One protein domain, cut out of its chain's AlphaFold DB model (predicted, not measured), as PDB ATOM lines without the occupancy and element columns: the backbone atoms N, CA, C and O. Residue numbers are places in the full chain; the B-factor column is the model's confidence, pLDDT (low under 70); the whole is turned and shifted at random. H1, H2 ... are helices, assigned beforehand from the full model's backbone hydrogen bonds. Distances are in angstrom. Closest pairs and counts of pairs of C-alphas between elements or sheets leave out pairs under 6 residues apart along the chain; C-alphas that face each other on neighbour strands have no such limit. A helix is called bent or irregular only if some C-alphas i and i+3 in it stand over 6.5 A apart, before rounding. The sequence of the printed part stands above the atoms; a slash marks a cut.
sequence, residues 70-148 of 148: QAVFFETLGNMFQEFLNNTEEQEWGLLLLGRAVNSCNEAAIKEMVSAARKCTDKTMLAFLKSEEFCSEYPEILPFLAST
ATOM      1  N   GLN A  70     -25.293 -35.453   6.942       92.50
ATOM      2  CA  GLN A  70     -25.102 -36.890   6.671       92.50
ATOM      3  C   GLN A  70     -23.677 -37.380   6.962       92.50
ATOM      4  O   GLN A  70     -23.508 -38.427   7.588       92.50
ATOM      5  N   ALA A  71     -22.661 -36.594   6.591       93.50
ATOM      6  CA  ALA A  71     -21.258 -36.880   6.893       93.50
ATOM      7  C   ALA A  71     -21.028 -37.142   8.385       93.50
ATOM      8  O   ALA A  71     -20.453 -38.157   8.777       93.50
ATOM      9  N   VAL A  72     -21.516 -36.213   9.212       96.00
ATOM     10  CA  VAL A  72     -21.335 -36.236  10.663       96.00
ATOM     11  C   VAL A  72     -22.166 -37.359  11.270       96.00
ATOM     12  O   VAL A  72     -21.694 -38.034  12.181       96.00
ATOM     13  N   PHE A  73     -23.365 -37.610  10.738       96.31
ATOM     14  CA  PHE A  73     -24.205 -38.729  11.150       96.31
ATOM     15  C   PHE A  73     -23.515 -40.078  10.955       96.31
ATOM     16  O   PHE A  73     -23.346 -40.807  11.931       96.31
ATOM     17  N   PHE A  74     -23.074 -40.404   9.737       95.88
ATOM     18  CA  PHE A  74     -22.465 -41.709   9.470       95.88
ATOM     19  C   PHE A  74     -21.122 -41.888  10.176       95.88
ATOM     20  O   PHE A  74     -20.822 -42.989  10.632       95.88
ATOM     21  N   GLU A  75     -20.320 -40.827  10.305       95.81
ATOM     22  CA  GLU A  75     -19.081 -40.879  11.085       95.81
ATOM     23  C   GLU A  75     -19.363 -41.132  12.572       95.81
ATOM     24  O   GLU A  75     -18.720 -41.982  13.189       95.81
ATOM     25  N   THR A  76     -20.347 -40.432  13.146       96.69
ATOM     26  CA  THR A  76     -20.730 -40.607  14.553       96.69
ATOM     27  C   THR A  76     -21.279 -42.009  14.786       96.69
ATOM     28  O   THR A  76     -20.754 -42.720  15.639       96.69
ATOM     29  N   LEU A  77     -22.260 -42.439  13.983       96.19
ATOM     30  CA  LEU A  77     -22.854 -43.773  14.062       96.19
ATOM     31  C   LEU A  77     -21.785 -44.859  13.921       96.19
ATOM     32  O   LEU A  77     -21.735 -45.761  14.748       96.19
ATOM     33  N   GLY A  78     -20.894 -44.752  12.933       96.12
ATOM     34  CA  GLY A  78     -19.838 -45.737  12.706       96.12
ATOM     35  C   GLY A  78     -18.849 -45.868  13.865       96.12
ATOM     36  O   GLY A  78     -18.387 -46.972  14.139       96.12
ATOM     37  N   ASN A  79     -18.560 -44.778  14.580       95.56
ATOM     38  CA  ASN A  79     -17.659 -44.797  15.738       95.56
ATOM     39  C   ASN A  79     -18.280 -45.410  17.001       95.56
ATOM     40  O   ASN A  79     -17.535 -45.820  17.888       95.56
ATOM     41  N   MET A  80     -19.609 -45.470  17.088       95.00
ATOM     42  CA  MET A  80     -20.333 -46.030  18.237       95.00
ATOM     43  C   MET A  80     -21.213 -47.228  17.864       95.00
ATOM     44  O   MET A  80     -22.060 -47.641  18.651       95.00
ATOM     45  N   PHE A  81     -21.049 -47.784  16.661       95.38
ATOM     46  CA  PHE A  81     -22.007 -48.737  16.107       95.38
ATOM     47  C   PHE A  81     -22.112 -50.014  16.944       95.38
ATOM     48  O   PHE A  81     -23.205 -50.537  17.130       95.38
ATOM     49  N   GLN A  82     -21.001 -50.490  17.511       93.50
ATOM     50  CA  GLN A  82     -21.037 -51.627  18.428       93.50
ATOM     51  C   GLN A  82     -21.851 -51.331  19.699       93.50
ATOM     52  O   GLN A  82     -22.658 -52.159  20.112       93.50
ATOM     53  N   GLU A  83     -21.670 -50.158  20.314       92.50
ATOM     54  CA  GLU A  83     -22.472 -49.736  21.475       92.50
ATOM     55  C   GLU A  83     -23.953 -49.623  21.102       92.50
ATOM     56  O   GLU A  83     -24.819 -50.085  21.841       92.50
ATOM     57  N   PHE A  84     -24.236 -49.077  19.922       92.75
ATOM     58  CA  PHE A  84     -25.588 -48.965  19.395       92.75
ATOM     59  C   PHE A  84     -26.269 -50.333  19.223       92.75
ATOM     60  O   PHE A  84     -27.397 -50.512  19.682       92.75
ATOM     61  N   LEU A  85     -25.583 -51.317  18.631       91.19
ATOM     62  CA  LEU A  85     -26.118 -52.676  18.487       91.19
ATOM     63  C   LEU A  85     -26.323 -53.364  19.841       91.19
ATOM     64  O   LEU A  85     -27.310 -54.066  20.025       91.19
ATOM     65  N   ASN A  86     -25.440 -53.132  20.815       88.94
ATOM     66  CA  ASN A  86     -25.615 -53.685  22.161       88.94
ATOM     67  C   ASN A  86     -26.866 -53.129  22.863       88.94
ATOM     68  O   ASN A  86     -27.468 -53.823  23.675       88.94
ATOM     69  N   ASN A  87     -27.264 -51.891  22.552       84.44
ATOM     70  CA  ASN A  87     -28.488 -51.284  23.081       84.44
ATOM     71  C   ASN A  87     -29.746 -51.707  22.300       84.44
ATOM     72  O   ASN A  87     -30.860 -51.523  22.788       84.44
ATOM     73  N   THR A  88     -29.571 -52.270  21.101       81.94
ATOM     74  CA  THR A  88     -30.641 -52.680  20.185       81.94
ATOM     75  C   THR A  88     -30.448 -54.143  19.778       81.94
ATOM     76  O   THR A  88     -30.142 -54.445  18.631       81.94
ATOM     77  N   GLU A  89     -30.565 -55.064  20.744       67.81
ATOM     78  CA  GLU A  89     -30.166 -56.481  20.592       67.81
ATOM     79  C   GLU A  89     -30.768 -57.203  19.370       67.81
ATOM     80  O   GLU A  89     -30.140 -58.122  18.844       67.81
ATOM     81  N   GLU A  90     -31.944 -56.789  18.887       74.31
ATOM     82  CA  GLU A  90     -32.594 -57.380  17.707       74.31
ATOM     83  C   GLU A  90     -32.009 -56.868  16.382       74.31
ATOM     84  O   GLU A  90     -32.374 -57.346  15.315       74.31
ATOM     85  N   GLN A  91     -31.087 -55.902  16.433       77.50
ATOM     86  CA  GLN A  91     -30.403 -55.275  15.295       77.50
ATOM     87  C   GLN A  91     -31.334 -54.597  14.272       77.50
ATOM     88  O   GLN A  91     -30.841 -53.973  13.330       77.50
ATOM     89  N   GLU A  92     -32.655 -54.618  14.495       83.19
ATOM     90  CA  GLU A  92     -33.675 -53.992  13.647       83.19
ATOM     91  C   GLU A  92     -33.366 -52.518  13.396       83.19
ATOM     92  O   GLU A  92     -33.414 -52.037  12.265       83.19
ATOM     93  N   TRP A  93     -32.947 -51.797  14.436       87.88
ATOM     94  CA  TRP A  93     -32.571 -50.396  14.298       87.88
ATOM     95  C   TRP A  93     -31.282 -50.191  13.497       87.88
ATOM     96  O   TRP A  93     -31.149 -49.181  12.805       87.88
ATOM     97  N   GLY A  94     -30.351 -51.148  13.541       89.12
ATOM     98  CA  GLY A  94     -29.157 -51.151  12.695       89.12
ATOM     99  C   GLY A  94     -29.513 -51.329  11.220       89.12
ATOM    100  O   GLY A  94     -29.037 -50.561  10.378       89.12
ATOM    101  N   LEU A  95     -30.401 -52.287  10.921       91.25
ATOM    102  CA  LEU A  95     -30.960 -52.498   9.582       91.25
ATOM    103  C   LEU A  95     -31.700 -51.252   9.098       91.25
ATOM    104  O   LEU A  95     -31.421 -50.755   8.011       91.25
ATOM    105  N   LEU A  96     -32.588 -50.702   9.923       90.25
ATOM    106  CA  LEU A  96     -33.440 -49.580   9.556       90.25
ATOM    107  C   LEU A  96     -32.632 -48.297   9.334       90.25
ATOM    108  O   LEU A  96     -32.796 -47.647   8.303       90.25
ATOM    109  N   LEU A  97     -31.726 -47.922  10.244       92.00
ATOM    110  CA  LEU A  97     -30.937 -46.690  10.104       92.00
ATOM    111  C   LEU A  97     -30.075 -46.687   8.840       92.00
ATOM    112  O   LEU A  97     -30.051 -45.697   8.107       92.00
ATOM    113  N   LEU A  98     -29.369 -47.787   8.579       93.88
ATOM    114  CA  LEU A  98     -28.471 -47.899   7.430       93.88
ATOM    115  C   LEU A  98     -29.251 -48.176   6.135       93.88
ATOM    116  O   LEU A  98     -28.948 -47.602   5.088       93.88
ATOM    117  N   GLY A  99     -30.307 -48.987   6.208       93.19
ATOM    118  CA  GLY A  99     -31.194 -49.315   5.095       93.19
ATOM    119  C   GLY A  99     -31.925 -48.097   4.536       93.19
ATOM    120  O   GLY A  99     -32.079 -47.972   3.324       93.19
ATOM    121  N   ARG A 100     -32.279 -47.114   5.374       90.12
ATOM    122  CA  ARG A 100     -32.853 -45.832   4.915       90.12
ATOM    123  C   ARG A 100     -31.947 -45.083   3.941       90.12
ATOM    124  O   ARG A 100     -32.447 -44.485   2.988       90.12
ATOM    125  N   ALA A 101     -30.629 -45.142   4.137       90.50
ATOM    126  CA  ALA A 101     -29.680 -44.539   3.207       90.50
ATOM    127  C   ALA A 101     -29.741 -45.224   1.835       90.50
ATOM    128  O   ALA A 101     -29.761 -44.542   0.810       90.50
ATOM    129  N   VAL A 102     -29.849 -46.555   1.814       91.88
ATOM    130  CA  VAL A 102     -29.982 -47.341   0.581       91.88
ATOM    131  C   VAL A 102     -31.331 -47.077  -0.096       91.88
ATOM    132  O   VAL A 102     -31.370 -46.711  -1.269       91.88
ATOM    133  N   ASN A 103     -32.424 -47.130   0.669       89.88
ATOM    134  CA  ASN A 103     -33.795 -46.901   0.202       89.88
ATOM    135  C   ASN A 103     -34.033 -45.488  -0.344       89.88
ATOM    136  O   ASN A 103     -34.942 -45.277  -1.143       89.88
ATOM    137  N   SER A 104     -33.223 -44.508   0.065       83.19
ATOM    138  CA  SER A 104     -33.294 -43.152  -0.487       83.19
ATOM    139  C   SER A 104     -32.871 -43.070  -1.963       83.19
ATOM    140  O   SER A 104     -33.055 -42.024  -2.587       83.19
ATOM    141  N   CYS A 105     -32.277 -44.138  -2.518       76.62
ATOM    142  CA  CYS A 105     -31.680 -44.189  -3.858       76.62
ATOM    143  C   CYS A 105     -30.653 -43.069  -4.116       76.62
ATOM    144  O   CYS A 105     -30.348 -42.735  -5.263       76.62
ATOM    145  N   ASN A 106     -30.106 -42.474  -3.054       88.88
ATOM    146  CA  ASN A 106     -29.103 -41.431  -3.137       88.88
ATOM    147  C   ASN A 106     -27.705 -42.056  -3.095       88.88
ATOM    148  O   ASN A 106     -27.162 -42.336  -2.025       88.88
ATOM    149  N   GLU A 107     -27.086 -42.229  -4.264       92.38
ATOM    150  CA  GLU A 107     -25.735 -42.791  -4.356       92.38
ATOM    151  C   GLU A 107     -24.697 -42.038  -3.515       92.38
ATOM    152  O   GLU A 107     -23.736 -42.649  -3.050       92.38
ATOM    153  N   ALA A 108     -24.842 -40.717  -3.353       91.44
ATOM    154  CA  ALA A 108     -23.908 -39.932  -2.556       91.44
ATOM    155  C   ALA A 108     -24.001 -40.324  -1.076       91.44
ATOM    156  O   ALA A 108     -22.966 -40.563  -0.459       91.44
ATOM    157  N   ALA A 109     -25.220 -40.500  -0.556       91.44
ATOM    158  CA  ALA A 109     -25.450 -40.955   0.814       91.44
ATOM    159  C   ALA A 109     -24.910 -42.377   1.039       91.44
ATOM    160  O   ALA A 109     -24.242 -42.633   2.038       91.44
ATOM    161  N   ILE A 110     -25.114 -43.294   0.084       94.62
ATOM    162  CA  ILE A 110     -24.587 -44.668   0.178       94.62
ATOM    163  C   ILE A 110     -23.049 -44.664   0.155       94.62
ATOM    164  O   ILE A 110     -22.410 -45.330   0.973       94.62
ATOM    165  N   LYS A 111     -22.428 -43.885  -0.746       94.31
ATOM    166  CA  LYS A 111     -20.961 -43.722  -0.804       94.31
ATOM    167  C   LYS A 111     -20.418 -43.144   0.497       94.31
ATOM    168  O   LYS A 111     -19.382 -43.600   0.976       94.31
ATOM    169  N   GLU A 112     -21.100 -42.156   1.061       94.38
ATOM    170  CA  GLU A 112     -20.716 -41.521   2.315       94.38
ATOM    171  C   GLU A 112     -20.803 -42.488   3.497       94.38
ATOM    172  O   GLU A 112     -19.818 -42.644   4.216       94.38
ATOM    173  N   MET A 113     -21.908 -43.228   3.620       95.75
ATOM    174  CA  MET A 113     -22.092 -44.283   4.617       95.75
ATOM    175  C   MET A 113     -20.975 -45.333   4.550       95.75
ATOM    176  O   MET A 113     -20.319 -45.623   5.550       95.75
ATOM    177  N   VAL A 114     -20.697 -45.878   3.359       96.19
ATOM    178  CA  VAL A 114     -19.637 -46.883   3.173       96.19
ATOM    179  C   VAL A 114     -18.249 -46.289   3.446       96.19
ATOM    180  O   VAL A 114     -17.396 -46.951   4.040       96.19
ATOM    181  N   SER A 115     -18.005 -45.041   3.041       95.50
ATOM    182  CA  SER A 115     -16.749 -44.326   3.299       95.50
ATOM    183  C   SER A 115     -16.522 -44.106   4.795       95.50
ATOM    184  O   SER A 115     -15.424 -44.375   5.287       95.50
ATOM    185  N   ALA A 116     -17.553 -43.688   5.532       95.56
ATOM    186  CA  ALA A 116     -17.511 -43.532   6.981       95.56
ATOM    187  C   ALA A 116     -17.197 -44.871   7.664       95.56
ATOM    188  O   ALA A 116     -16.190 -44.968   8.364       95.56
ATOM    189  N   ALA A 117     -17.939 -45.938   7.339       96.12
ATOM    190  CA  ALA A 117     -17.699 -47.280   7.878       96.12
ATOM    191  C   ALA A 117     -16.257 -47.776   7.647       96.12
ATOM    192  O   ALA A 117     -15.672 -48.465   8.485       96.12
ATOM    193  N   ARG A 118     -15.644 -47.424   6.508       95.31
ATOM    194  CA  ARG A 118     -14.241 -47.760   6.214       95.31
ATOM    195  C   ARG A 118     -13.247 -46.956   7.041       95.31
ATOM    196  O   ARG A 118     -12.195 -47.501   7.376       95.31
ATOM    197  N   LYS A 119     -13.543 -45.692   7.344       94.62
ATOM    198  CA  LYS A 119     -12.649 -44.775   8.069       94.62
ATOM    199  C   LYS A 119     -12.712 -44.955   9.584       94.62
ATOM    200  O   LYS A 119     -11.675 -44.802  10.225       94.62
ATOM    201  N   CYS A 120     -13.873 -45.312  10.136       92.19
ATOM    202  CA  CYS A 120     -14.065 -45.517  11.573       92.19
ATOM    203  C   CYS A 120     -13.075 -46.540  12.142       92.19
ATOM    204  O   CYS A 120     -12.701 -47.507  11.471       92.19
ATOM    205  N   THR A 121     -12.621 -46.316  13.376       89.44
ATOM    206  CA  THR A 121     -11.674 -47.230  14.042       89.44
ATOM    207  C   THR A 121     -12.346 -48.571  14.327       89.44
ATOM    208  O   THR A 121     -11.770 -49.623  14.048       89.44
ATOM    209  N   ASP A 122     -13.587 -48.518  14.810       90.62
ATOM    210  CA  ASP A 122     -14.465 -49.674  14.919       90.62
ATOM    211  C   ASP A 122     -14.926 -50.118  13.518       90.62
ATOM    212  O   ASP A 122     -15.401 -49.319  12.709       90.62
ATOM    213  N   LYS A 123     -14.748 -51.409  13.216       94.00
ATOM    214  CA  LYS A 123     -15.143 -52.017  11.937       94.00
ATOM    215  C   LYS A 123     -16.493 -52.724  12.001       94.00
ATOM    216  O   LYS A 123     -16.892 -53.302  10.992       94.00
ATOM    217  N   THR A 124     -17.202 -52.657  13.125       96.00
ATOM    218  CA  THR A 124     -18.504 -53.307  13.322       96.00
ATOM    219  C   THR A 124     -19.518 -52.831  12.286       96.00
ATOM    220  O   THR A 124     -20.138 -53.665  11.634       96.00
ATOM    221  N   MET A 125     -19.606 -51.522  12.015       96.62
ATOM    222  CA  MET A 125     -20.491 -50.998  10.962       96.62
ATOM    223  C   MET A 125     -20.128 -51.553   9.579       96.62
ATOM    224  O   MET A 125     -21.000 -51.979   8.829       96.62
ATOM    225  N   LEU A 126     -18.838 -51.605   9.231       97.06
ATOM    226  CA  LEU A 126     -18.408 -52.152   7.941       97.06
ATOM    227  C   LEU A 126     -18.683 -53.658   7.828       97.06
ATOM    228  O   LEU A 126     -19.018 -54.133   6.745       97.06
ATOM    229  N   ALA A 127     -18.502 -54.407   8.916       96.44
ATOM    230  CA  ALA A 127     -18.814 -55.828   8.970       96.44
ATOM    231  C   ALA A 127     -20.324 -56.062   8.826       96.44
ATOM    232  O   ALA A 127     -20.726 -56.922   8.049       96.44
ATOM    233  N   PHE A 128     -21.140 -55.245   9.492       96.38
ATOM    234  CA  PHE A 128     -22.597 -55.290   9.409       96.38
ATOM    235  C   PHE A 128     -23.105 -55.005   7.993       96.38
ATOM    236  O   PHE A 128     -23.872 -55.797   7.457       96.38
ATOM    237  N   LEU A 129     -22.590 -53.967   7.321       96.62
ATOM    238  CA  LEU A 129     -22.933 -53.677   5.920       96.62
ATOM    239  C   LEU A 129     -22.564 -54.822   4.959       96.62
ATOM    240  O   LEU A 129     -23.138 -54.922   3.883       96.62
ATOM    241  N   LYS A 130     -21.597 -55.673   5.326       96.25
ATOM    242  CA  LYS A 130     -21.169 -56.853   4.555       96.25
ATOM    243  C   LYS A 130     -21.852 -58.149   4.994       96.25
ATOM    244  O   LYS A 130     -21.546 -59.199   4.429       96.25
ATOM    245  N   SER A 131     -22.694 -58.101   6.023       95.56
ATOM    246  CA  SER A 131     -23.402 -59.276   6.517       95.56
ATOM    247  C   SER A 131     -24.381 -59.794   5.464       95.56
ATOM    248  O   SER A 131     -24.871 -59.035   4.623       95.56
ATOM    249  N   GLU A 132     -24.650 -61.099   5.509       94.44
ATOM    250  CA  GLU A 132     -25.645 -61.726   4.637       94.44
ATOM    251  C   GLU A 132     -27.028 -61.118   4.865       94.44
ATOM    252  O   GLU A 132     -27.705 -60.786   3.901       94.44
ATOM    253  N   GLU A 133     -27.390 -60.889   6.127       92.44
ATOM    254  CA  GLU A 133     -28.646 -60.261   6.529       92.44
ATOM    255  C   GLU A 133     -28.838 -58.902   5.844       92.44
ATOM    256  O   GLU A 133     -29.754 -58.748   5.036       92.44
ATOM    257  N   PHE A 134     -27.903 -57.962   6.036       94.94
ATOM    258  CA  PHE A 134     -27.998 -56.634   5.428       94.94
ATOM    259  C   PHE A 134     -27.982 -56.687   3.894       94.94
ATOM    260  O   PHE A 134     -28.772 -56.015   3.238       94.94
ATOM    261  N   CYS A 135     -27.095 -57.488   3.294       95.19
ATOM    262  CA  CYS A 135     -26.990 -57.576   1.834       95.19
ATOM    263  C   CYS A 135     -28.184 -58.288   1.185       95.19
ATOM    264  O   CYS A 135     -28.449 -58.057   0.006       95.19
ATOM    265  N   SER A 136     -28.873 -59.169   1.917       94.75
ATOM    266  CA  SER A 136     -30.081 -59.839   1.434       94.75
ATOM    267  C   SER A 136     -31.278 -58.891   1.394       94.75
ATOM    268  O   SER A 136     -32.044 -58.939   0.433       94.75
ATOM    269  N   GLU A 137     -31.393 -57.994   2.379       94.25
ATOM    270  CA  GLU A 137     -32.419 -56.949   2.392       94.25
ATOM    271  C   GLU A 137     -32.101 -55.800   1.429       94.25
ATOM    272  O   GLU A 137     -32.999 -55.294   0.759       94.25
ATOM    273  N   TYR A 138     -30.825 -55.410   1.332       94.69
ATOM    274  CA  TYR A 138     -30.367 -54.227   0.595       94.69
ATOM    275  C   TYR A 138     -29.286 -54.564  -0.448       94.69
ATOM    276  O   TYR A 138     -28.152 -54.076  -0.349       94.69
ATOM    277  N   PRO A 139     -29.578 -55.387  -1.472       94.31
ATOM    278  CA  PRO A 139     -28.584 -55.826  -2.458       94.31
ATOM    279  C   PRO A 139     -27.951 -54.676  -3.263       94.31
ATOM    280  O   PRO A 139     -26.834 -54.810  -3.773       94.31
ATOM    281  N   GLU A 140     -28.606 -53.518  -3.352       94.25
ATOM    282  CA  GLU A 140     -28.121 -52.311  -4.029       94.25
ATOM    283  C   GLU A 140     -26.833 -51.754  -3.415       94.25
ATOM    284  O   GLU A 140     -26.120 -50.993  -4.071       94.25
ATOM    285  N   ILE A 141     -26.491 -52.132  -2.179       95.00
ATOM    286  CA  ILE A 141     -25.253 -51.689  -1.533       95.00
ATOM    287  C   ILE A 141     -23.998 -52.372  -2.105       95.00
ATOM    288  O   ILE A 141     -22.891 -51.831  -2.011       95.00
ATOM    289  N   LEU A 142     -24.138 -53.546  -2.731       95.00
ATOM    290  CA  LEU A 142     -23.014 -54.392  -3.150       95.00
ATOM    291  C   LEU A 142     -21.982 -53.680  -4.054       95.00
ATOM    292  O   LEU A 142     -20.780 -53.805  -3.781       95.00
ATOM    293  N   PRO A 143     -22.369 -52.879  -5.071       94.31
ATOM    294  CA  PRO A 143     -21.407 -52.146  -5.902       94.31
ATOM    295  C   PRO A 143     -20.546 -51.150  -5.105       94.31
ATOM    296  O   PRO A 143     -19.372 -50.924  -5.421       94.31
ATOM    297  N   PHE A 144     -21.100 -50.578  -4.035       94.56
ATOM    298  CA  PHE A 144     -20.418 -49.606  -3.178       94.56
ATOM    299  C   PHE A 144     -19.438 -50.289  -2.215       94.56
ATOM    300  O   PHE A 144     -18.376 -49.745  -1.907       94.56
ATOM    301  N   LEU A 145     -19.742 -51.515  -1.784       92.88
ATOM    302  CA  LEU A 145     -18.842 -52.324  -0.956       92.88
ATOM    303  C   LEU A 145     -17.657 -52.891  -1.750       92.88
ATOM    304  O   LEU A 145     -16.571 -53.053  -1.189       92.88
ATOM    305  N   ALA A 146     -17.832 -53.146  -3.049       85.94
ATOM    306  CA  ALA A 146     -16.760 -53.609  -3.933       85.94
ATOM    307  C   ALA A 146     -15.741 -52.510  -4.293       85.94
ATOM    308  O   ALA A 146     -14.590 -52.811  -4.599       85.94
ATOM    309  N   SER A 147     -16.145 -51.240  -4.234       66.62
ATOM    310  CA  SER A 147     -15.289 -50.103  -4.588       66.62
ATOM    311  C   SER A 147     -14.273 -49.824  -3.469       66.62
ATOM    312  O   SER A 147     -14.652 -49.390  -2.383       66.62
ATOM    313  N   THR A 148     -12.990 -50.140  -3.689       56.47
ATOM    314  CA  THR A 148     -11.861 -49.814  -2.783       56.47
ATOM    315  C   THR A 148     -11.307 -48.424  -2.993       56.47
ATOM    316  O   THR A 148     -11.001 -48.099  -4.159       56.47
TER     317      THR A 148
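This is residues 70 to 148 of the 148 residues of an uncharacterized protein of Eikenella sp. HMSC073A11 (UniProt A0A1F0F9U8). Seven short helices make a compact, rounded cluster with H4 as its hub: H1 packs on H4 at a shallow tilt of 32 degrees, and H5 folds back on residues 114 to 118 of H4 as the second arm of a helical hairpin. The last residues of H3 meet the early part of H4 as a V, H7 also packs on that part of H4, and H2 and H6 lie farthest out, H2 packed on H5 and H6 near H3. The printed part has 79 residues, 62 of them in H1 to H7 in that order along the chain; there is no named strand and the class is all helix. The whole is compact, with a radius of gyration of the C-alphas of 11.2 A and spans of 29 by 24 by 20 A.

H1 runs over residues 70 to 79, 14.1 A long, from C-alpha 70 at (-25.102, -36.890, 6.671). H2 holds residues 81 to 87, and H3 residues 92 to 103, 15.2 A long. H4, residues 107 to 119, is the longest helix by residues at 18.2 A and begins with C-alpha 107 at (-25.735, -42.791, -4.356). H5 holds residues 124 to 129 and H6 residues 132 to 137. H7, residues 139 to 146, is 12.1 A long and ends with C-alpha 146 at (-16.760, -53.609, -3.933); it is irregular, but only just, with C-alphas 140 and 143 7.0 A apart.

The hub is H4, which touches four other helices. It touches H1 at a shallow tilt of 32 degrees, the same way, the closest C-alphas being those of Glu 75 and Ala 116, 5.1 A apart. H4 and H5 form a helical hairpin, opposite ways at a shallow tilt of 32 degrees, only just short of steep; with residues 114 to 118 alone H4 touches H5, closest at the C-alphas of Ala 117 and Leu 126, 4.9 A. H3 touches H4 with residues 98 to 102 alone, at a steep tilt of 47 degrees, closest at the C-alphas of Ala 101 and Ile 110, 5.9 A. H7 touches residues 110 to 114 of H4 alone, closest at the C-alphas of Lys 111 and Phe 144, 6.4 A. H2 touches H5 about perpendicular, at 86 degrees, closest at the C-alphas of Phe 81 and Met 125, 5.8 A. H6 touches no helix; it is close to but not clearly touching H3, closest at the C-alphas of Leu 95 and Phe 134, 6.6 A. H1 and H6 are apart. Every O i to N i+4 pair is within hydrogen-bond range in H1, H2, H4, H5 and H6, against 6 of 8 in H3 and 2 of 4 in H7.

The C-alphas of Asn 87 and Thr 148, the two farthest apart, are 30.8 A apart. The printed part has no cut and each link between helices is tight. The mean pLDDT of the printed part is 91.3, with residue 89 and residues 147 to 148 under 70.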